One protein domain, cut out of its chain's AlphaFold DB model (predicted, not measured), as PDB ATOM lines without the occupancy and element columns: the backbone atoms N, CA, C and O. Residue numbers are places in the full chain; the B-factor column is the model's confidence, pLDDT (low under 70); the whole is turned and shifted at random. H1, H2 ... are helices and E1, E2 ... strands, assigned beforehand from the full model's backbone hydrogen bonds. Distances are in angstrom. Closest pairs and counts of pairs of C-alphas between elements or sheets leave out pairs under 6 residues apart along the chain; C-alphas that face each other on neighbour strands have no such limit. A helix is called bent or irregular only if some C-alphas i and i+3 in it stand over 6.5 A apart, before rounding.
ATOM      1  N   GLU A  50     -36.894 -11.920  62.059       49.88
ATOM      2  CA  GLU A  50     -36.153 -12.580  60.961       49.88
ATOM      3  C   GLU A  50     -36.820 -12.325  59.605       49.88
ATOM      4  O   GLU A  50     -37.960 -12.714  59.349       49.88
ATOM      5  N   SER A  51     -36.113 -11.592  58.739       60.25
ATOM      6  CA  SER A  51     -36.513 -11.337  57.358       60.25
ATOM      7  C   SER A  51     -36.455 -12.639  56.560       60.25
ATOM      8  O   SER A  51     -35.404 -13.267  56.482       60.25
ATOM      9  N   ILE A  52     -37.571 -13.032  55.949       64.38
ATOM     10  CA  ILE A  52     -37.602 -14.153  55.003       64.38
ATOM     11  C   ILE A  52     -37.019 -13.674  53.668       64.38
ATOM     12  O   ILE A  52     -37.570 -12.748  53.062       64.38
ATOM     13  N   ASP A  53     -35.949 -14.325  53.206       72.56
ATOM     14  CA  ASP A  53     -35.376 -14.095  51.878       72.56
ATOM     15  C   ASP A  53     -36.299 -14.649  50.788       72.56
ATOM     16  O   ASP A  53     -36.823 -15.763  50.886       72.56
ATOM     17  N   MET A  54     -36.486 -13.886  49.713       74.44
ATOM     18  CA  MET A  54     -37.269 -14.317  48.558       74.44
ATOM     19  C   MET A  54     -36.370 -14.584  47.370       74.44
ATOM     20  O   MET A  54     -35.566 -13.742  46.990       74.44
ATOM     21  N   TYR A  55     -36.561 -15.738  46.747       75.50
ATOM     22  CA  TYR A  55     -35.826 -16.196  45.583       75.50
ATOM     23  C   TYR A  55     -36.789 -16.384  44.417       75.50
ATOM     24  O   TYR A  55     -37.882 -16.911  44.601       75.50
ATOM     25  N   PHE A  56     -36.387 -16.020  43.204       77.06
ATOM     26  CA  PHE A  56     -37.104 -16.433  41.994       77.06
ATOM     27  C   PHE A  56     -36.233 -17.336  41.133       77.06
ATOM     28  O   PHE A  56     -35.011 -17.168  41.065       77.06
ATOM     29  N   LEU A  57     -36.874 -18.301  40.478       71.44
ATOM     30  CA  LEU A  57     -36.202 -19.222  39.574       71.44
ATOM     31  C   LEU A  57     -36.165 -18.640  38.161       71.44
ATOM     32  O   LEU A  57     -37.197 -18.371  37.547       71.44
ATOM     33  N   TYR A  58     -34.956 -18.474  37.636       70.50
ATOM     34  CA  TYR A  58     -34.681 -18.179  36.234       70.50
ATOM     35  C   TYR A  58     -33.666 -19.206  35.752       70.50
ATOM     36  O   TYR A  58     -32.714 -19.466  36.474       70.50
ATOM     37  N   GLY A  59     -33.923 -19.872  34.623       67.69
ATOM     38  CA  GLY A  59     -33.002 -20.869  34.054       67.69
ATOM     39  C   GLY A  59     -32.764 -22.146  34.883       67.69
ATOM     40  O   GLY A  59     -32.105 -23.060  34.397       67.69
ATOM     41  N   VAL A  60     -33.310 -22.252  36.100       72.56
ATOM     42  CA  VAL A  60     -33.008 -23.320  37.069       72.56
ATOM     43  C   VAL A  60     -34.252 -24.142  37.395       72.56
ATOM     44  O   VAL A  60     -35.341 -23.599  37.590       72.56
ATOM     45  N   SER A  61     -34.093 -25.466  37.483       77.69
ATOM     46  CA  SER A  61     -35.183 -26.368  37.860       77.69
ATOM     47  C   SER A  61     -35.540 -26.231  39.347       77.69
ATOM     48  O   SER A  61     -34.666 -26.050  40.198       77.69
ATOM     49  N   ILE A  62     -36.824 -26.387  39.688       75.38
ATOM     50  CA  ILE A  62     -37.299 -26.389  41.087       75.38
ATOM     51  C   ILE A  62     -36.532 -27.421  41.927       75.38
ATOM     52  O   ILE A  62     -36.150 -27.144  43.062       75.38
ATOM     53  N   ASN A  63     -36.245 -28.590  41.351       77.75
ATOM     54  CA  ASN A  63     -35.508 -29.655  42.025       77.75
ATOM     55  C   ASN A  63     -34.092 -29.227  42.417       77.75
ATOM     56  O   ASN A  63     -33.636 -29.547  43.513       77.75
ATOM     57  N   ASP A  64     -33.391 -28.497  41.553       79.81
ATOM     58  CA  ASP A  64     -32.047 -28.010  41.868       79.81
ATOM     59  C   ASP A  64     -32.083 -26.881  42.899       79.81
ATOM     60  O   ASP A  64     -31.202 -26.798  43.758       79.81
ATOM     61  N   ALA A  65     -33.150 -26.080  42.892       77.62
ATOM     62  CA  ALA A  65     -33.361 -25.061  43.906       77.62
ATOM     63  C   ALA A  65     -33.601 -25.651  45.304       77.62
ATOM     64  O   ALA A  65     -32.949 -25.253  46.274       77.62
ATOM     65  N   LEU A  66     -34.468 -26.661  45.395       78.62
ATOM     66  CA  LEU A  66     -34.796 -27.345  46.646       78.62
ATOM     67  C   LEU A  66     -33.631 -28.178  47.202       78.62
ATOM     68  O   LEU A  66     -33.528 -28.332  48.414       78.62
ATOM     69  N   LYS A  67     -32.699 -28.658  46.365       82.69
ATOM     70  CA  LYS A  67     -31.447 -29.275  46.855       82.69
ATOM     71  C   LYS A  67     -30.588 -28.286  47.645       82.69
ATOM     72  O   LYS A  67     -29.963 -28.674  48.629       82.69
ATOM     73  N   LYS A  68     -30.533 -27.026  47.204       79.06
ATOM     74  CA  LYS A  68     -29.726 -25.973  47.842       79.06
ATOM     75  C   LYS A  68     -30.429 -25.372  49.061       79.06
ATOM     76  O   LYS A  68     -29.761 -25.013  50.024       79.06
ATOM     77  N   PHE A  69     -31.762 -25.312  49.035       77.88
ATOM     78  CA  PHE A  69     -32.584 -24.834  50.146       77.88
ATOM     79  C   PHE A  69     -33.676 -25.855  50.492       77.88
ATOM     80  O   PHE A  69     -34.847 -25.651  50.168       77.88
ATOM     81  N   PRO A  70     -33.326 -26.943  51.200       72.00
ATOM     82  CA  PRO A  70     -34.267 -28.021  51.527       72.00
ATOM     83  C   PRO A  70     -35.390 -27.593  52.486       72.00
ATOM     84  O   PRO A  70     -36.336 -28.343  52.714       72.00
ATOM     85  N   HIS A  71     -35.283 -26.393  53.061       73.75
ATOM     86  CA  HIS A  71     -36.268 -25.795  53.963       73.75
ATOM     87  C   HIS A  71     -36.963 -24.563  53.361       73.75
ATOM     88  O   HIS A  71     -37.641 -23.833  54.084       73.75
ATOM     89  N   ALA A  72     -36.773 -24.294  52.063       71.81
ATOM     90  CA  ALA A  72     -37.470 -23.204  51.391       71.81
ATOM     91  C   ALA A  72     -38.913 -23.582  51.040       71.81
ATOM     92  O   ALA A  72     -39.217 -24.730  50.714       71.81
ATOM     93  N   LEU A  73     -39.797 -22.587  51.079       70.81
ATOM     94  CA  LEU A  73     -41.179 -22.728  50.636       70.81
ATOM     95  C   LEU A  73     -41.274 -22.503  49.128       70.81
ATOM     96  O   LEU A  73     -40.836 -21.464  48.650       70.81
ATOM     97  N   LEU A  74     -41.906 -23.412  48.393       69.62
ATOM     98  CA  LEU A  74     -42.257 -23.187  46.992       69.62
ATOM     99  C   LEU A  74     -43.629 -22.502  46.897       69.62
ATOM    100  O   LEU A  74     -44.603 -23.013  47.444       69.62
ATOM    101  N   VAL A  75     -43.711 -21.367  46.200       65.50
ATOM    102  CA  VAL A  75     -44.981 -20.682  45.904       65.50
ATOM    103  C   VAL A  75     -45.370 -20.944  44.453       65.50
ATOM    104  O   VAL A  75     -44.767 -20.412  43.513       65.50
ATOM    105  N   GLU A  76     -46.383 -21.793  44.298       60.38
ATOM    106  CA  GLU A  76     -47.023 -22.146  43.030       60.38
ATOM    107  C   GLU A  76     -48.210 -21.208  42.710       60.38
ATOM    108  O   GLU A  76     -48.686 -20.505  43.602       60.38
ATOM    109  N   PRO A  77     -48.686 -21.159  41.447       52.16
ATOM    110  CA  PRO A  77     -49.597 -20.118  40.942       52.16
ATOM    111  C   PRO A  77     -50.951 -19.985  41.659       52.16
ATOM    112  O   PRO A  77     -51.621 -18.970  41.502       52.16
ATOM    113  N   GLU A  78     -51.386 -20.992  42.419       54.31
ATOM    114  CA  GLU A  78     -52.734 -21.037  43.009       54.31
ATOM    115  C   GLU A  78     -52.838 -20.396  44.409       54.31
ATOM    116  O   GLU A  78     -53.940 -20.288  44.948       54.31
ATOM    117  N   CYS A  79     -51.727 -19.958  45.020       50.12
ATOM    118  CA  CYS A  79     -51.716 -19.341  46.353       50.12
ATOM    119  C   CYS A  79     -51.300 -17.866  46.285       50.12
ATOM    120  O   CYS A  79     -50.282 -17.531  45.677       50.12
ATOM    121  N   SER A  80     -52.050 -16.970  46.940       55.00
ATOM    122  CA  SER A  80     -51.661 -15.561  46.984       55.00
ATOM    123  C   SER A  80     -50.440 -15.358  47.893       55.00
ATOM    124  O   SER A  80     -50.348 -15.881  49.006       55.00
ATOM    125  N   LEU A  81     -49.478 -14.559  47.427       55.25
ATOM    126  CA  LEU A  81     -48.235 -14.291  48.153       55.25
ATOM    127  C   LEU A  81     -48.416 -13.786  49.609       55.25
ATOM    128  O   LEU A  81     -47.619 -14.190  50.450       55.25
ATOM    129  N   PRO A  82     -49.410 -12.944  49.977       53.47
ATOM    130  CA  PRO A  82     -49.583 -12.470  51.347       53.47
ATOM    131  C   PRO A  82     -50.094 -13.575  52.258       53.47
ATOM    132  O   PRO A  82     -49.713 -13.613  53.421       53.47
ATOM    133  N   GLU A  83     -50.935 -14.473  51.745       59.44
ATOM    134  CA  GLU A  83     -51.396 -15.642  52.492       59.44
ATOM    135  C   GLU A  83     -50.220 -16.573  52.772       59.44
ATOM    136  O   GLU A  83     -50.039 -16.982  53.917       59.44
ATOM    137  N   ALA A  84     -49.357 -16.810  51.778       58.91
ATOM    138  CA  ALA A  84     -48.119 -17.562  51.968       58.91
ATOM    139  C   ALA A  84     -47.184 -16.873  52.984       58.91
ATOM    140  O   ALA A  84     -46.780 -17.479  53.976       58.91
ATOM    141  N   VAL A  85     -46.883 -15.584  52.808       57.91
ATOM    142  CA  VAL A  85     -45.991 -14.836  53.712       57.91
ATOM    143  C   VAL A  85     -46.546 -14.790  55.140       57.91
ATOM    144  O   VAL A  85     -45.805 -15.048  56.087       57.91
ATOM    145  N   ASN A  86     -47.836 -14.498  55.325       60.19
ATOM    146  CA  ASN A  86     -48.448 -14.414  56.652       60.19
ATOM    147  C   ASN A  86     -48.553 -15.779  57.330       60.19
ATOM    148  O   ASN A  86     -48.281 -15.867  58.523       60.19
ATOM    149  N   TYR A  87     -48.903 -16.836  56.597       59.81
ATOM    150  CA  TYR A  87     -48.964 -18.191  57.145       59.81
ATOM    151  C   TYR A  87     -47.585 -18.652  57.642       59.81
ATOM    152  O   TYR A  87     -47.457 -19.166  58.753       59.81
ATOM    153  N   TYR A  88     -46.528 -18.420  56.857       56.09
ATOM    154  CA  TYR A  88     -45.197 -18.953  57.156       56.09
ATOM    155  C   TYR A  88     -44.311 -18.043  58.018       56.09
ATOM    156  O   TYR A  88     -43.375 -18.554  58.628       56.09
ATOM    157  N   ARG A  89     -44.637 -16.750  58.193       59.09
ATOM    158  CA  ARG A  89     -44.001 -15.881  59.214       59.09
ATOM    159  C   ARG A  89     -44.082 -16.459  60.633       59.09
ATOM    160  O   ARG A  89     -43.225 -16.164  61.460       59.09
ATOM    161  N   TYR A  90     -45.076 -17.304  60.914       57.31
ATOM    162  CA  TYR A  90     -45.231 -17.978  62.208       57.31
ATOM    163  C   TYR A  90     -44.447 -19.295  62.325       57.31
ATOM    164  O   TYR A  90     -44.356 -19.872  63.412       57.31
ATOM    165  N   HIS A  91     -43.835 -19.776  61.241       57.78
ATOM    166  CA  HIS A  91     -43.071 -21.019  61.223       57.78
ATOM    167  C   HIS A  91     -41.559 -20.748  61.271       57.78
ATOM    168  O   HIS A  91     -40.939 -20.440  60.261       57.78
ATOM    169  N   LYS A  92     -40.935 -20.984  62.440       57.38
ATOM    170  CA  LYS A  92     -39.483 -20.821  62.723       57.38
ATOM    171  C   LYS A  92     -38.515 -21.700  61.895       57.38
ATOM    172  O   LYS A  92     -37.378 -21.902  62.302       57.38
ATOM    173  N   LYS A  93     -38.972 -22.330  60.811       59.62
ATOM    174  CA  LYS A  93     -38.193 -23.299  60.017       59.62
ATOM    175  C   LYS A  93     -38.025 -22.900  58.549       59.62
ATOM    176  O   LYS A  93     -37.389 -23.644  57.813       59.62
ATOM    177  N   VAL A  94     -38.618 -21.787  58.116       61.19
ATOM    178  CA  VAL A  94     -38.558 -21.353  56.715       61.19
ATOM    179  C   VAL A  94     -37.427 -20.344  56.552       61.19
ATOM    180  O   VAL A  94     -37.531 -19.218  57.024       61.19
ATOM    181  N   ASN A  95     -36.361 -20.752  55.860       64.56
ATOM    182  CA  ASN A  95     -35.181 -19.907  55.615       64.56
ATOM    183  C   ASN A  95     -35.305 -19.064  54.333       64.56
ATOM    184  O   ASN A  95     -34.439 -18.244  54.049       64.56
ATOM    185  N   GLY A  96     -36.345 -19.288  53.526       70.19
ATOM    186  CA  GLY A  96     -36.580 -18.540  52.298       70.19
ATOM    187  C   GLY A  96     -37.808 -19.023  51.533       70.19
ATOM    188  O   GLY A  96     -38.352 -20.096  51.807       70.19
ATOM    189  N   MET A  97     -38.247 -18.227  50.565       71.88
ATOM    190  CA  MET A  97     -39.407 -18.508  49.721       71.88
ATOM    191  C   MET A  97     -39.001 -18.480  48.246       71.88
ATOM    192  O   MET A  97     -38.409 -17.508  47.794       71.88
ATOM    193  N   ILE A  98     -39.297 -19.543  47.503       72.38
ATOM    194  CA  ILE A  98     -38.963 -19.736  46.091       72.38
ATOM    195  C   ILE A  98     -40.214 -19.498  45.239       72.38
ATOM    196  O   ILE A  98     -41.215 -20.204  45.364       72.38
ATOM    197  N   LEU A  99     -40.135 -18.528  44.332       70.25
ATOM    198  CA  LEU A  99     -41.151 -18.230  43.327       70.25
ATOM    199  C   LEU A  99     -40.885 -19.093  42.086       70.25
ATOM    200  O   LEU A  99     -39.867 -18.930  41.409       70.25
ATOM    201  N   ALA A 100     -41.793 -20.036  41.824       60.28
ATOM    202  CA  ALA A 100     -41.601 -21.120  40.859       60.28
ATOM    203  C   ALA A 100     -41.790 -20.716  39.385       60.28
ATOM    204  O   ALA A 100     -41.359 -21.446  38.493       60.28
ATOM    205  N   SER A 101     -42.442 -19.583  39.112       63.62
ATOM    206  CA  SER A 101     -42.731 -19.125  37.751       63.62
ATOM    207  C   SER A 101     -42.306 -17.672  37.541       63.62
ATOM    208  O   SER A 101     -42.299 -16.853  38.463       63.62
ATOM    209  N   GLN A 102     -41.994 -17.333  36.287       59.53
ATOM    210  CA  GLN A 102     -41.732 -15.949  35.895       59.53
ATOM    211  C   GLN A 102     -42.978 -15.061  36.045       59.53
ATOM    212  O   GLN A 102     -42.844 -13.841  36.133       59.53
ATOM    213  N   ASP A 103     -44.189 -15.621  35.989       58.16
ATOM    214  CA  ASP A 103     -45.446 -14.875  36.177       58.16
ATOM    215  C   ASP A 103     -45.624 -14.483  37.649       58.16
ATOM    216  O   ASP A 103     -45.899 -13.322  37.950       58.16
ATOM    217  N   ASN A 104     -45.256 -15.384  38.564       57.81
ATOM    218  CA  ASN A 104     -45.296 -15.151  40.006       57.81
ATOM    219  C   ASN A 104     -44.300 -14.072  40.458       57.81
ATOM    220  O   ASN A 104     -44.504 -13.468  41.505       57.81
ATOM    221  N   LEU A 105     -43.231 -13.797  39.696       59.31
ATOM    222  CA  LEU A 105     -42.297 -12.701  39.988       59.31
ATOM    223  C   LEU A 105     -42.936 -11.329  39.755       59.31
ATOM    224  O   LEU A 105     -42.729 -10.415  40.549       59.31
ATOM    225  N   SER A 106     -43.721 -11.182  38.686       55.19
ATOM    226  CA  SER A 106     -44.439  -9.937  38.405       55.19
ATOM    227  C   SER A 106     -45.488  -9.666  39.478       55.19
ATOM    228  O   SER A 106     -45.517  -8.573  40.044       55.19
ATOM    229  N   ASP A 107     -46.290 -10.681  39.803       56.19
ATOM    230  CA  ASP A 107     -47.304 -10.584  40.850       56.19
ATOM    231  C   ASP A 107     -46.656 -10.344  42.211       56.19
ATOM    232  O   ASP A 107     -47.100  -9.473  42.953       56.19
ATOM    233  N   ALA A 108     -45.542 -11.018  42.511       54.56
ATOM    234  CA  ALA A 108     -44.793 -10.785  43.735       54.56
ATOM    235  C   ALA A 108     -44.250  -9.363  43.826       54.56
ATOM    236  O   ALA A 108     -44.426  -8.728  44.859       54.56
ATOM    237  N   VAL A 109     -43.647  -8.828  42.764       56.84
ATOM    238  CA  VAL A 109     -43.150  -7.446  42.738       56.84
ATOM    239  C   VAL A 109     -44.295  -6.442  42.911       56.84
ATOM    240  O   VAL A 109     -44.167  -5.503  43.700       56.84
ATOM    241  N   ALA A 110     -45.435  -6.662  42.250       53.78
ATOM    242  CA  ALA A 110     -46.624  -5.819  42.383       53.78
ATOM    243  C   ALA A 110     -47.233  -5.860  43.799       53.78
ATOM    244  O   ALA A 110     -47.697  -4.840  44.312       53.78
ATOM    245  N   LEU A 111     -47.199  -7.013  44.468       51.28
ATOM    246  CA  LEU A 111     -47.742  -7.192  45.817       51.28
ATOM    247  C   LEU A 111     -46.780  -6.761  46.937       51.28
ATOM    248  O   LEU A 111     -47.206  -6.248  47.975       51.28
ATOM    249  N   GLN A 112     -45.476  -6.956  46.736       52.88
ATOM    250  CA  GLN A 112     -44.395  -6.559  47.647       52.88
ATOM    251  C   GLN A 112     -44.306  -5.045  47.810       52.88
ATOM    252  O   GLN A 112     -44.036  -4.571  48.917       52.88
ATOM    253  N   ALA A 113     -44.604  -4.299  46.738       50.09
ATOM    254  CA  ALA A 113     -44.727  -2.844  46.766       50.09
ATOM    255  C   ALA A 113     -45.686  -2.355  47.872       50.09
ATOM    256  O   ALA A 113     -45.516  -1.250  48.381       50.09
ATOM    257  N   ASN A 114     -46.638  -3.199  48.291       43.06
ATOM    258  CA  ASN A 114     -47.699  -2.862  49.237       43.06
ATOM    259  C   ASN A 114     -47.543  -3.471  50.647       43.06
ATOM    260  O   ASN A 114     -48.409  -3.225  51.482       43.06
ATOM    261  N   THR A 115     -46.512  -4.284  50.939       47.34
ATOM    262  CA  THR A 115     -46.519  -5.128  52.161       47.34
ATOM    263  C   THR A 115     -45.221  -5.173  52.974       47.34
ATOM    264  O   THR A 115     -45.267  -4.887  54.167       47.34
ATOM    265  N   ALA A 116     -44.075  -5.552  52.393       50.34
ATOM    266  CA  ALA A 116     -42.877  -5.892  53.185       50.34
ATOM    267  C   ALA A 116     -41.562  -5.223  52.739       50.34
ATOM    268  O   ALA A 116     -40.639  -5.157  53.543       50.34
ATOM    269  N   LYS A 117     -41.471  -4.705  51.500       60.03
ATOM    270  CA  LYS A 117     -40.240  -4.122  50.910       60.03
ATOM    271  C   LYS A 117     -38.970  -4.983  51.098       60.03
ATOM    272  O   LYS A 117     -37.882  -4.428  51.251       60.03
ATOM    273  N   ASN A 118     -39.090  -6.309  51.099       65.44
ATOM    274  CA  ASN A 118     -37.932  -7.203  51.182       65.44
ATOM    275  C   ASN A 118     -37.312  -7.362  49.792       65.44
ATOM    276  O   ASN A 118     -38.029  -7.396  48.799       65.44
ATOM    277  N   ASP A 119     -35.989  -7.476  49.711       72.88
ATOM    278  CA  ASP A 119     -35.320  -7.675  48.428       72.88
ATOM    279  C   ASP A 119     -35.645  -9.067  47.843       72.88
ATOM    280  O   ASP A 119     -35.863 -10.036  48.574       72.88
ATOM    281  N   VAL A 120     -35.680  -9.165  46.513       73.81
ATOM    282  CA  VAL A 120     -35.882 -10.428  45.785       73.81
ATOM    283  C   VAL A 120     -34.559 -10.851  45.153       73.81
ATOM    284  O   VAL A 120     -33.875 -10.032  44.556       73.81
ATOM    285  N   ILE A 121     -34.178 -12.120  45.249       76.31
ATOM    286  CA  ILE A 121     -32.874 -12.625  44.810       76.31
ATOM    287  C   ILE A 121     -33.063 -13.568  43.615       76.31
ATOM    288  O   ILE A 121     -33.862 -14.504  43.665       76.31
ATOM    289  N   CYS A 122     -32.331 -13.356  42.521       74.69
ATOM    290  CA  CYS A 122     -32.267 -14.341  41.441       74.69
ATOM    291  C   CYS A 122     -31.512 -15.568  41.930       74.69
ATOM    292  O   CYS A 122     -30.357 -15.470  42.343       74.69
ATOM    293  N   PHE A 123     -32.148 -16.733  41.856       74.62
ATOM    294  CA  PHE A 123     -31.551 -17.965  42.347       74.62
ATOM    295  C   PHE A 123     -30.252 -18.334  41.614       74.62
ATOM    296  O   PHE A 123     -29.279 -18.756  42.239       74.62
ATOM    297  N   GLU A 124     -30.249 -18.187  40.289       73.69
ATOM    298  CA  GLU A 124     -29.139 -18.594  39.424       73.69
ATOM    299  C   GLU A 124     -27.925 -17.676  39.586       73.69
ATOM    300  O   GLU A 124     -26.802 -18.145  39.762       73.69
ATOM    301  N   THR A 125     -28.156 -16.362  39.559       75.75
ATOM    302  CA  THR A 125     -27.079 -15.365  39.521       75.75
ATOM    303  C   THR A 125     -26.720 -14.805  40.895       75.75
ATOM    304  O   THR A 125     -25.680 -14.167  41.037       75.75
ATOM    305  N   GLY A 126     -27.574 -15.001  41.906       78.44
ATOM    306  CA  GLY A 126     -27.465 -14.339  43.208       78.44
ATOM    307  C   GLY A 126     -27.752 -12.833  43.160       78.44
ATOM    308  O   GLY A 126     -27.530 -12.137  44.148       78.44
ATOM    309  N   GLU A 127     -28.213 -12.307  42.021       79.12
ATOM    310  CA  GLU A 127     -28.484 -10.880  41.863       79.12
ATOM    311  C   GLU A 127     -29.651 -10.435  42.749       79.12
ATOM    312  O   GLU A 127     -30.712 -11.057  42.752       79.12
ATOM    313  N   VAL A 128     -29.458  -9.327  43.467       80.00
ATOM    314  CA  VAL A 128     -30.444  -8.760  44.389       80.00
ATOM    315  C   VAL A 128     -31.244  -7.650  43.703       80.00
ATOM    316  O   VAL A 128     -30.706  -6.623  43.283       80.00
ATOM    317  N   PHE A 129     -32.554  -7.842  43.641       74.88
ATOM    318  CA  PHE A 129     -33.559  -6.912  43.150       74.88
ATOM    319  C   PHE A 129     -34.170  -6.184  44.343       74.88
ATOM    320  O   PHE A 129     -35.058  -6.699  45.024       74.88
ATOM    321  N   SER A 130     -33.659  -4.983  44.608       74.69
ATOM    322  CA  SER A 130     -34.091  -4.189  45.755       74.69
ATOM    323  C   SER A 130     -35.184  -3.190  45.403       74.69
ATOM    324  O   SER A 130     -35.017  -2.360  44.506       74.69
ATOM    325  N   PHE A 131     -36.249  -3.169  46.210       69.00
ATOM    326  CA  PHE A 131     -37.297  -2.141  46.155       69.00
ATOM    327  C   PHE A 131     -36.796  -0.747  46.563       69.00
ATOM    328  O   PHE A 131     -37.507   0.239  46.389       69.00
ATOM    329  N   LYS A 132     -35.567  -0.633  47.085       71.00
ATOM    330  CA  LYS A 132     -34.909   0.663  47.318       71.00
ATOM    331  C   LYS A 132     -34.481   1.344  46.015       71.00
ATOM    332  O   LYS A 132     -34.273   2.551  46.010       71.00
ATOM    333  N   ASN A 133     -34.333   0.588  44.924       79.62
ATOM    334  CA  ASN A 133     -34.002   1.115  43.601       79.62
ATOM    335  C   ASN A 133     -34.920   0.491  42.540       79.62
ATOM    336  O   ASN A 133     -34.496  -0.313  41.704       79.62
ATOM    337  N   SER A 134     -36.195   0.880  42.587       80.56
ATOM    338  CA  SER A 134     -37.246   0.352  41.715       80.56
ATOM    339  C   SER A 134     -36.951   0.524  40.224       80.56
ATOM    340  O   SER A 134     -37.268  -0.368  39.440       80.56
ATOM    341  N   LEU A 135     -36.297   1.623  39.819       86.81
ATOM    342  CA  LEU A 135     -35.890   1.824  38.425       86.81
ATOM    343  C   LEU A 135     -34.921   0.727  37.972       86.81
ATOM    344  O   LEU A 135     -35.174   0.072  36.962       86.81
ATOM    345  N   LYS A 136     -33.835   0.500  38.727       89.19
ATOM    346  CA  LYS A 136     -32.864  -0.560  38.422       89.19
ATOM    347  C   LYS A 136     -33.533  -1.927  38.416       89.19
ATOM    348  O   LYS A 136     -33.299  -2.711  37.501       89.19
ATOM    349  N   MET A 137     -34.377  -2.194  39.412       85.19
ATOM    350  CA  MET A 137     -35.116  -3.448  39.517       85.19
ATOM    351  C   MET A 137     -35.947  -3.710  38.258       85.19
ATOM    352  O   MET A 137     -35.765  -4.741  37.617       85.19
ATOM    353  N   HIS A 138     -36.825  -2.785  37.862       86.12
ATOM    354  CA  HIS A 138     -37.682  -2.980  36.692       86.12
ATOM    355  C   HIS A 138     -36.901  -3.010  35.376       86.12
ATOM    356  O   HIS A 138     -37.243  -3.799  34.498       86.12
ATOM    357  N   ALA A 139     -35.836  -2.216  35.253       90.12
ATOM    358  CA  ALA A 139     -34.938  -2.255  34.104       90.12
ATOM    359  C   ALA A 139     -34.281  -3.638  33.946       90.12
ATOM    360  O   ALA A 139     -34.386  -4.252  32.884       90.12
ATOM    361  N   ARG A 140     -33.690  -4.176  35.023       86.12
ATOM    362  CA  ARG A 140     -33.067  -5.508  35.020       86.12
ATOM    363  C   ARG A 140     -34.085  -6.613  34.782       86.12
ATOM    364  O   ARG A 140     -33.847  -7.488  33.960       86.12
ATOM    365  N   LEU A 141     -35.243  -6.558  35.440       82.12
ATOM    366  CA  LEU A 141     -36.312  -7.534  35.225       82.12
ATOM    367  C   LEU A 141     -36.810  -7.519  33.778       82.12
ATOM    368  O   LEU A 141     -37.033  -8.583  33.205       82.12
ATOM    369  N   PHE A 142     -36.951  -6.346  33.161       88.38
ATOM    370  CA  PHE A 142     -37.315  -6.248  31.750       88.38
ATOM    371  C   PHE A 142     -36.220  -6.811  30.835       88.38
ATOM    372  O   PHE A 142     -36.537  -7.592  29.942       88.38
ATOM    373  N   ALA A 143     -34.949  -6.482  31.082       87.44
ATOM    374  CA  ALA A 143     -33.825  -7.012  30.311       87.44
ATOM    375  C   ALA A 143     -33.740  -8.549  30.380       87.44
ATOM    376  O   ALA A 143     -33.500  -9.200  29.367       87.44
ATOM    377  N   THR A 144     -33.995  -9.132  31.555       80.06
ATOM    378  CA  THR A 144     -33.911 -10.582  31.787       80.06
ATOM    379  C   THR A 144     -35.140 -11.350  31.289       80.06
ATOM    380  O   THR A 144     -35.015 -12.466  30.784       80.06
ATOM    381  N   THR A 145     -36.345 -10.790  31.447       77.81
ATOM    382  CA  THR A 145     -37.609 -11.512  31.187       77.81
ATOM    383  C   THR A 145     -38.320 -11.100  29.898       77.81
ATOM    384  O   THR A 145     -39.180 -11.833  29.421       77.81
ATOM    385  N   GLY A 146     -38.031  -9.916  29.353       81.94
ATOM    386  CA  GLY A 146     -38.738  -9.343  28.204       81.94
ATOM    387  C   GLY A 146     -40.194  -8.929  28.465       81.94
ATOM    388  O   GLY A 146     -40.881  -8.510  27.532       81.94
ATOM    389  N   LYS A 147     -40.696  -9.018  29.707       80.12
ATOM    390  CA  LYS A 147     -42.117  -8.784  30.020       80.12
ATOM    391  C   LYS A 147     -42.515  -7.307  29.974       80.12
ATOM    392  O   LYS A 147     -41.860  -6.446  30.564       80.12
ATOM    393  N   SER A 148     -43.655  -7.021  29.340       82.69
ATOM    394  CA  SER A 148     -44.178  -5.659  29.153       82.69
ATOM    395  C   SER A 148     -44.498  -4.938  30.461       82.69
ATOM    396  O   SER A 148     -44.224  -3.749  30.564       82.69
ATOM    397  N   VAL A 149     -44.984  -5.639  31.486       77.19
ATOM    398  CA  VAL A 149     -45.303  -5.050  32.802       77.19
ATOM    399  C   VAL A 149     -44.103  -4.340  33.442       77.19
ATOM    400  O   VAL A 149     -44.228  -3.237  33.971       77.19
ATOM    401  N   HIS A 150     -42.903  -4.921  33.337       83.31
ATOM    402  CA  HIS A 150     -41.681  -4.305  33.852       83.31
ATOM    403  C   HIS A 150     -41.208  -3.153  32.967       83.31
ATOM    404  O   HIS A 150     -40.737  -2.147  33.490       83.31
ATOM    405  N   LYS A 151     -41.392  -3.260  31.645       86.94
ATOM    406  CA  LYS A 151     -41.143  -2.155  30.711       86.94
ATOM    407  C   LYS A 151     -42.030  -0.949  31.022       86.94
ATOM    408  O   LYS A 151     -41.543   0.175  31.034       86.94
ATOM    409  N   GLU A 152     -43.317  -1.172  31.267       82.75
ATOM    410  CA  GLU A 152     -44.287  -0.124  31.593       82.75
ATOM    411  C   GLU A 152     -43.941   0.558  32.916       82.75
ATOM    412  O   GLU A 152     -43.814   1.781  32.946       82.75
ATOM    413  N   ALA A 153     -43.688  -0.222  33.975       80.75
ATOM    414  CA  ALA A 153     -43.262   0.313  35.265       80.75
ATOM    415  C   ALA A 153     -41.940   1.095  35.152       80.75
ATOM    416  O   ALA A 153     -41.850   2.229  35.614       80.75
ATOM    417  N   MET A 154     -40.928   0.531  34.482       88.94
ATOM    418  CA  MET A 154     -39.650   1.202  34.225       88.94
ATOM    419  C   MET A 154     -39.849   2.529  33.482       88.94
ATOM    420  O   MET A 154     -39.289   3.539  33.898       88.94
ATOM    421  N   ASN A 155     -40.648   2.548  32.412       87.88
ATOM    422  CA  ASN A 155     -40.914   3.763  31.642       87.88
ATOM    423  C   ASN A 155     -41.534   4.867  32.509       87.88
ATOM    424  O   ASN A 155     -41.190   6.032  32.330       87.88
ATOM    425  N   MET A 156     -42.397   4.517  33.469       81.94
ATOM    426  CA  MET A 156     -42.951   5.490  34.414       81.94
ATOM    427  C   MET A 156     -41.862   6.114  35.298       81.94
ATOM    428  O   MET A 156     -41.798   7.338  35.401       81.94
ATOM    429  N   TYR A 157     -40.953   5.308  35.861       86.56
ATOM    430  CA  TYR A 157     -39.813   5.833  36.627       86.56
ATOM    431  C   TYR A 157     -38.895   6.709  35.771       86.56
ATOM    432  O   TYR A 157     -38.470   7.773  36.209       86.56
ATOM    433  N   VAL A 158     -38.597   6.282  34.542       89.19
ATOM    434  CA  VAL A 158     -37.765   7.050  33.607       89.19
ATOM    435  C   VAL A 158     -38.378   8.426  33.345       89.19
ATOM    436  O   VAL A 158     -37.677   9.430  33.436       89.19
ATOM    437  N   GLN A 159     -39.683   8.492  33.087       86.12
ATOM    438  CA  GLN A 159     -40.391   9.747  32.826       86.12
ATOM    439  C   GLN A 159     -40.446  10.676  34.044       86.12
ATOM    440  O   GLN A 159     -40.390  11.885  33.869       86.12
ATOM    441  N   ALA A 160     -40.512  10.136  35.264       85.38
ATOM    442  CA  ALA A 160     -40.476  10.931  36.496       85.38
ATOM    443  C   ALA A 160     -39.097  11.560  36.788       85.38
ATOM    444  O   ALA A 160     -38.984  12.425  37.654       85.38
ATOM    445  N   ILE A 161     -38.038  11.100  36.110       87.06
ATOM    446  CA  ILE A 161     -36.642  11.461  36.398       87.06
ATOM    447  C   ILE A 161     -36.018  12.278  35.258       87.06
ATOM    448  O   ILE A 161     -35.253  13.221  35.500       87.06
ATOM    449  N   VAL A 162     -36.298  11.898  34.009       87.25
ATOM    450  CA  VAL A 162     -35.724  12.530  32.817       87.25
ATOM    451  C   VAL A 162     -36.232  13.959  32.677       87.25
ATOM    452  O   VAL A 162     -37.432  14.199  32.672       87.25
ATOM    453  N   GLY A 163     -35.303  14.903  32.521       82.69
ATOM    454  CA  GLY A 163     -35.610  16.331  32.427       82.69
ATOM    455  C   GLY A 163     -35.859  17.010  33.775       82.69
ATOM    456  O   GLY A 163     -36.141  18.197  33.786       82.69
ATOM    457  N   ILE A 164     -35.729  16.286  34.898       86.25
ATOM    458  CA  ILE A 164     -35.929  16.825  36.258       86.25
ATOM    459  C   ILE A 164     -34.668  16.680  37.105       86.25
ATOM    460  O   ILE A 164     -34.133  17.665  37.608       86.25
ATOM    461  N   SER A 165     -34.161  15.453  37.248       85.38
ATOM    462  CA  SER A 165     -32.914  15.178  37.978       85.38
ATOM    463  C   SER A 165     -31.837  14.531  37.106       85.38
ATOM    464  O   SER A 165     -30.653  14.537  37.459       85.38
ATOM    465  N   SER A 166     -32.207  14.023  35.925       85.94
ATOM    466  CA  SER A 166     -31.286  13.418  34.962       85.94
ATOM    467  C   SER A 166     -31.535  13.920  33.545       85.94
ATOM    468  O   SER A 166     -32.668  13.917  33.068       85.94
ATOM    469  N   SER A 167     -30.467  14.237  32.813       87.94
ATOM    470  CA  SER A 167     -30.553  14.424  31.364       87.94
ATOM    471  C   SER A 167     -30.874  13.101  30.654       87.94
ATOM    472  O   SER A 167     -30.610  12.008  31.179       87.94
ATOM    473  N   LYS A 168     -31.402  13.185  29.424       89.50
ATOM    474  CA  LYS A 168     -31.662  12.006  28.573       89.50
ATOM    475  C   LYS A 168     -30.402  11.169  28.359       89.50
ATOM    476  O   LYS A 168     -30.449   9.947  28.451       89.50
ATOM    477  N   LYS A 169     -29.263  11.826  28.116       90.06
ATOM    478  CA  LYS A 169     -27.967  11.166  27.903       90.06
ATOM    479  C   LYS A 169     -27.533  10.363  29.133       90.06
ATOM    480  O   LYS A 169     -27.125   9.214  28.991       90.06
ATOM    481  N   SER A 170     -27.658  10.951  30.325       89.88
ATOM    482  CA  SER A 170     -27.343  10.271  31.587       89.88
ATOM    483  C   SER A 170     -28.277   9.082  31.841       89.88
ATOM    484  O   SER A 170     -27.820   8.000  32.202       89.88
ATOM    485  N   MET A 171     -29.574   9.231  31.549       92.44
ATOM    486  CA  MET A 171     -30.543   8.149  31.730       92.44
ATOM    487  C   MET A 171     -30.290   6.960  30.797       92.44
ATOM    488  O   MET A 171     -30.321   5.820  31.251       92.44
ATOM    489  N   ILE A 172     -29.983   7.211  29.518       93.50
ATOM    490  CA  ILE A 172     -29.630   6.146  28.566       93.50
ATOM    491  C   ILE A 172     -28.438   5.346  29.099       93.50
ATOM    492  O   ILE A 172     -28.522   4.124  29.188       93.50
ATOM    493  N   LYS A 173     -27.378   6.036  29.543       93.94
ATOM    494  CA  LYS A 173     -26.193   5.395  30.128       93.94
ATOM    495  C   LYS A 173     -26.563   4.503  31.321       93.94
ATOM    496  O   LYS A 173     -26.184   3.336  31.337       93.94
ATOM    497  N   LYS A 174     -27.355   5.015  32.271       93.25
ATOM    498  CA  LYS A 174     -27.816   4.247  33.443       93.25
ATOM    499  C   LYS A 174     -28.626   3.011  33.062       93.25
ATOM    500  O   LYS A 174     -28.415   1.944  33.622       93.25
ATOM    501  N   LEU A 175     -29.557   3.134  32.118       94.62
ATOM    502  CA  LEU A 175     -30.379   2.005  31.676       94.62
ATOM    503  C   LEU A 175     -29.536   0.923  30.987       94.62
ATOM    504  O   LEU A 175     -29.778  -0.263  31.204       94.62
ATOM    505  N   THR A 176     -28.516   1.313  30.219       94.88
ATOM    506  CA  THR A 176     -27.551   0.370  29.638       94.88
ATOM    507  C   THR A 176     -26.699  -0.312  30.711       94.88
ATOM    508  O   THR A 176     -26.509  -1.524  30.659       94.88
ATOM    509  N   GLU A 177     -26.255   0.418  31.739       93.81
ATOM    510  CA  GLU A 177     -25.603  -0.170  32.924       93.81
ATOM    511  C   GLU A 177     -26.543  -1.130  33.680       93.81
ATOM    512  O   GLU A 177     -26.101  -2.113  34.275       93.81
ATOM    513  N   TYR A 178     -27.858  -0.903  33.602       92.75
ATOM    514  CA  TYR A 178     -28.893  -1.820  34.082       92.75
ATOM    515  C   TYR A 178     -29.231  -2.938  33.081       92.75
ATOM    516  O   TYR A 178     -30.228  -3.631  33.247       92.75
ATOM    517  N   GLY A 179     -28.398  -3.182  32.072       91.06
ATOM    518  CA  GLY A 179     -28.497  -4.341  31.184       91.06
ATOM    519  C   GLY A 179     -29.467  -4.207  30.011       91.06
ATOM    520  O   GLY A 179     -29.664  -5.195  29.310       91.06
ATOM    521  N   LEU A 180     -30.058  -3.032  29.769       94.56
ATOM    522  CA  LEU A 180     -30.805  -2.786  28.531       94.56
ATOM    523  C   LEU A 180     -29.844  -2.581  27.353       94.56
ATOM    524  O   LEU A 180     -28.746  -2.046  27.512       94.56
ATOM    525  N   THR A 181     -30.284  -2.925  26.142       95.38
ATOM    526  CA  THR A 181     -29.570  -2.504  24.926       95.38
ATOM    527  C   THR A 181     -29.669  -0.985  24.734       95.38
ATOM    528  O   THR A 181     -30.587  -0.345  25.257       95.38
ATOM    529  N   ASP A 182     -28.752  -0.387  23.964       93.81
ATOM    530  CA  ASP A 182     -28.778   1.059  23.667       93.81
ATOM    531  C   ASP A 182     -30.122   1.486  23.041       93.81
ATOM    532  O   ASP A 182     -30.728   2.469  23.469       93.81
ATOM    533  N   ASP A 183     -30.665   0.684  22.120       94.06
ATOM    534  CA  ASP A 183     -31.978   0.927  21.509       94.06
ATOM    535  C   ASP A 183     -33.118   0.888  22.534       94.06
ATOM    536  O   ASP A 183     -33.974   1.777  22.560       94.06
ATOM    537  N   GLN A 184     -33.129  -0.112  23.423       93.50
ATOM    538  CA  GLN A 184     -34.137  -0.213  24.482       93.50
ATOM    539  C   GLN A 184     -34.054   0.980  25.444       93.50
ATOM    540  O   GLN A 184     -35.087   1.551  25.802       93.50
ATOM    541  N   ALA A 185     -32.843   1.393  25.822       93.88
ATOM    542  CA  ALA A 185     -32.602   2.536  26.696       93.88
ATOM    543  C   ALA A 185     -33.043   3.866  26.054       93.88
ATOM    544  O   ALA A 185     -33.671   4.701  26.716       93.88
ATOM    545  N   ARG A 186     -32.787   4.056  24.751       93.56
ATOM    546  CA  ARG A 186     -33.260   5.220  23.978       93.56
ATOM    547  C   ARG A 186     -34.776   5.257  23.857       93.56
ATOM    548  O   ARG A 186     -35.369   6.323  24.022       93.56
ATOM    549  N   LEU A 187     -35.406   4.117  23.581       91.69
ATOM    550  CA  LEU A 187     -36.864   4.017  23.497       91.69
ATOM    551  C   LEU A 187     -37.522   4.323  24.846       91.69
ATOM    552  O   LEU A 187     -38.493   5.076  24.890       91.69
ATOM    553  N   ALA A 188     -36.975   3.801  25.946       89.69
ATOM    554  CA  ALA A 188     -37.462   4.085  27.293       89.69
ATOM    555  C   ALA A 188     -37.325   5.574  27.651       89.69
ATOM    556  O   ALA A 188     -38.292   6.193  28.095       89.69
ATOM    557  N   SER A 189     -36.166   6.179  27.371       89.38
ATOM    558  CA  SER A 189     -35.874   7.594  27.670       89.38
ATOM    559  C   SER A 189     -36.685   8.594  26.838       89.38
ATOM    560  O   SER A 189     -36.794   9.758  27.214       89.38
ATOM    561  N   ASN A 190     -37.252   8.157  25.710       87.69
ATOM    562  CA  ASN A 190     -38.149   8.961  24.876       87.69
ATOM    563  C   ASN A 190     -39.625   8.565  25.026       87.69
ATOM    564  O   ASN A 190     -40.483   9.125  24.339       87.69
ATOM    565  N   SER A 191     -39.934   7.596  25.890       85.75
ATOM    566  CA  SER A 191     -41.308   7.160  26.109       85.75
ATOM    567  C   SER A 191     -42.140   8.292  26.719       85.75
ATOM    568  O   SER A 191     -41.658   9.055  27.554       85.75
ATOM    569  N   LYS A 192     -43.406   8.398  26.306       82.19
ATOM    570  CA  LYS A 192     -44.374   9.341  26.881       82.19
ATOM    571  C   LYS A 192     -45.456   8.580  27.637       82.19
ATOM    572  O   LYS A 192     -45.902   7.527  27.178       82.19
ATOM    573  N   ASN A 193     -45.932   9.135  28.752       79.44
ATOM    574  CA  ASN A 193     -47.080   8.577  29.459       79.44
ATOM    575  C   ASN A 193     -48.378   8.970  28.749       79.44
ATOM    576  O   ASN A 193     -48.954  10.017  29.035       79.44
ATOM    577  N   SER A 194     -48.861   8.158  27.813       82.44
ATOM    578  CA  SER A 194     -50.122   8.468  27.129       82.44
ATOM    579  C   SER A 194     -51.306   8.543  28.102       82.44
ATOM    580  O   SER A 194     -52.171   9.398  27.917       82.44
ATOM    581  N   LYS A 195     -51.324   7.722  29.168       82.56
ATOM    582  CA  LYS A 195     -52.368   7.751  30.208       82.56
ATOM    583  C   LYS A 195     -52.352   9.078  30.968       82.56
ATOM    584  O   LYS A 195     -53.375   9.754  30.973       82.56
TER     585      LYS A 195
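AT A GLANCE: This is residues 50 to 195 of the 657 residues of an uncharacterized protein of Vibrio tasmaniensis (UniProt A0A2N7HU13). Two lobes stand end to end: a small twisted parallel sheet with H2 and H3 over one face and H1 grazing it, and a cluster of four helices, H4 to H7, mostly crossed. The lobes meet loosely, where H3 comes close to H4 and H5, and the link from E4 to H4 joins them. The printed part has 146 residues, with seven named helices and four named strands in the order E1 H1 E2 H2 E3 H3 E4 H4 H5 H6 H7; the sheet's order is E2 E3 E1 E4, all parallel, and the class is mixed. The whole is compact, with a radius of gyration of the C-alphas of 16.5 A, and elongated, spanning 48 by 28 by 26 A.

HOW THE PARTS SIT: The sheet holds E2, residues 73 to 75, E3, residues 96 to 99, E1, residues 53 to 56, and E4, residues 120 to 122; from edge to edge the strands' lines turn by 92 degrees. Within hydrogen-bond range are N 75 and O 98 of E2 and E3, 2.9 A, N 97 and O 53 of E3 and E1, 2.9 A, and N 121 and O 54 of E4 and E1, 2.8 A. H3, residues 102 to 112, is on the sheet at a height of 9.4 A, along the strands at 7 degrees to E1 on the local plane. H2, residues 81 to 88, is on the same face, making two layers, helices on one face of a sheet; H2 and H3 only just touch, with 3 pairs of C-alphas within 8 A, closest Leu 81 and Ala 108, 6.6 A. H1, residues 62 to 68, only grazes the sheet with residues 62 to 66. E2, H2, E3 form a strand-helix-strand unit, two parallel neighbours with a helix between; E1, H1, E2 and E3, H3, E4 are split units, another strand lying between; the three crossovers are right-handed. H4, residues 131 to 145, and H5, residues 148 to 161, form a helical hairpin at a steep tilt of 43 degrees, closest C-alphas His 138 and His 150, 5.1 A. H3 is close to but not clearly touching H4, C-alphas Gln 102 and Thr 145, 7.7 A. H7, residues 182 to 189, touches H6, residues 168 to 177, closest C-alphas Ile 172 and Ala 185, 5.0 A, and residues 154 to 159 of H5, closest Asn 155 and Ala 188, 5.6 A. Every O i to N i+4 pair is within hydrogen-bond range in H2, H5, H6 and H7; H1 has 2 of 3, H3 6 of 7, H4 9 of 11.

IN THESE COORDINATES: E1 begins at C-alpha 53, (-35.376, -14.095, 51.878), and H7 ends at C-alpha 189, (-35.874, 7.594, 27.670). H5 measures 20.1 A, H4 17.7 A, H3 15.3 A and H6 14.3 A; H4 is irregular, C-alphas 132 and 135 being 9.0 A apart.

THE WHOLE: The C-alphas farthest apart are those of His 91 and Lys 169, 48.7 A. The printed part has no cut and no long link. Mean pLDDT of the printed part is 74.9; 46 residues are under 70, among them 74 to 95 and 100 to 118.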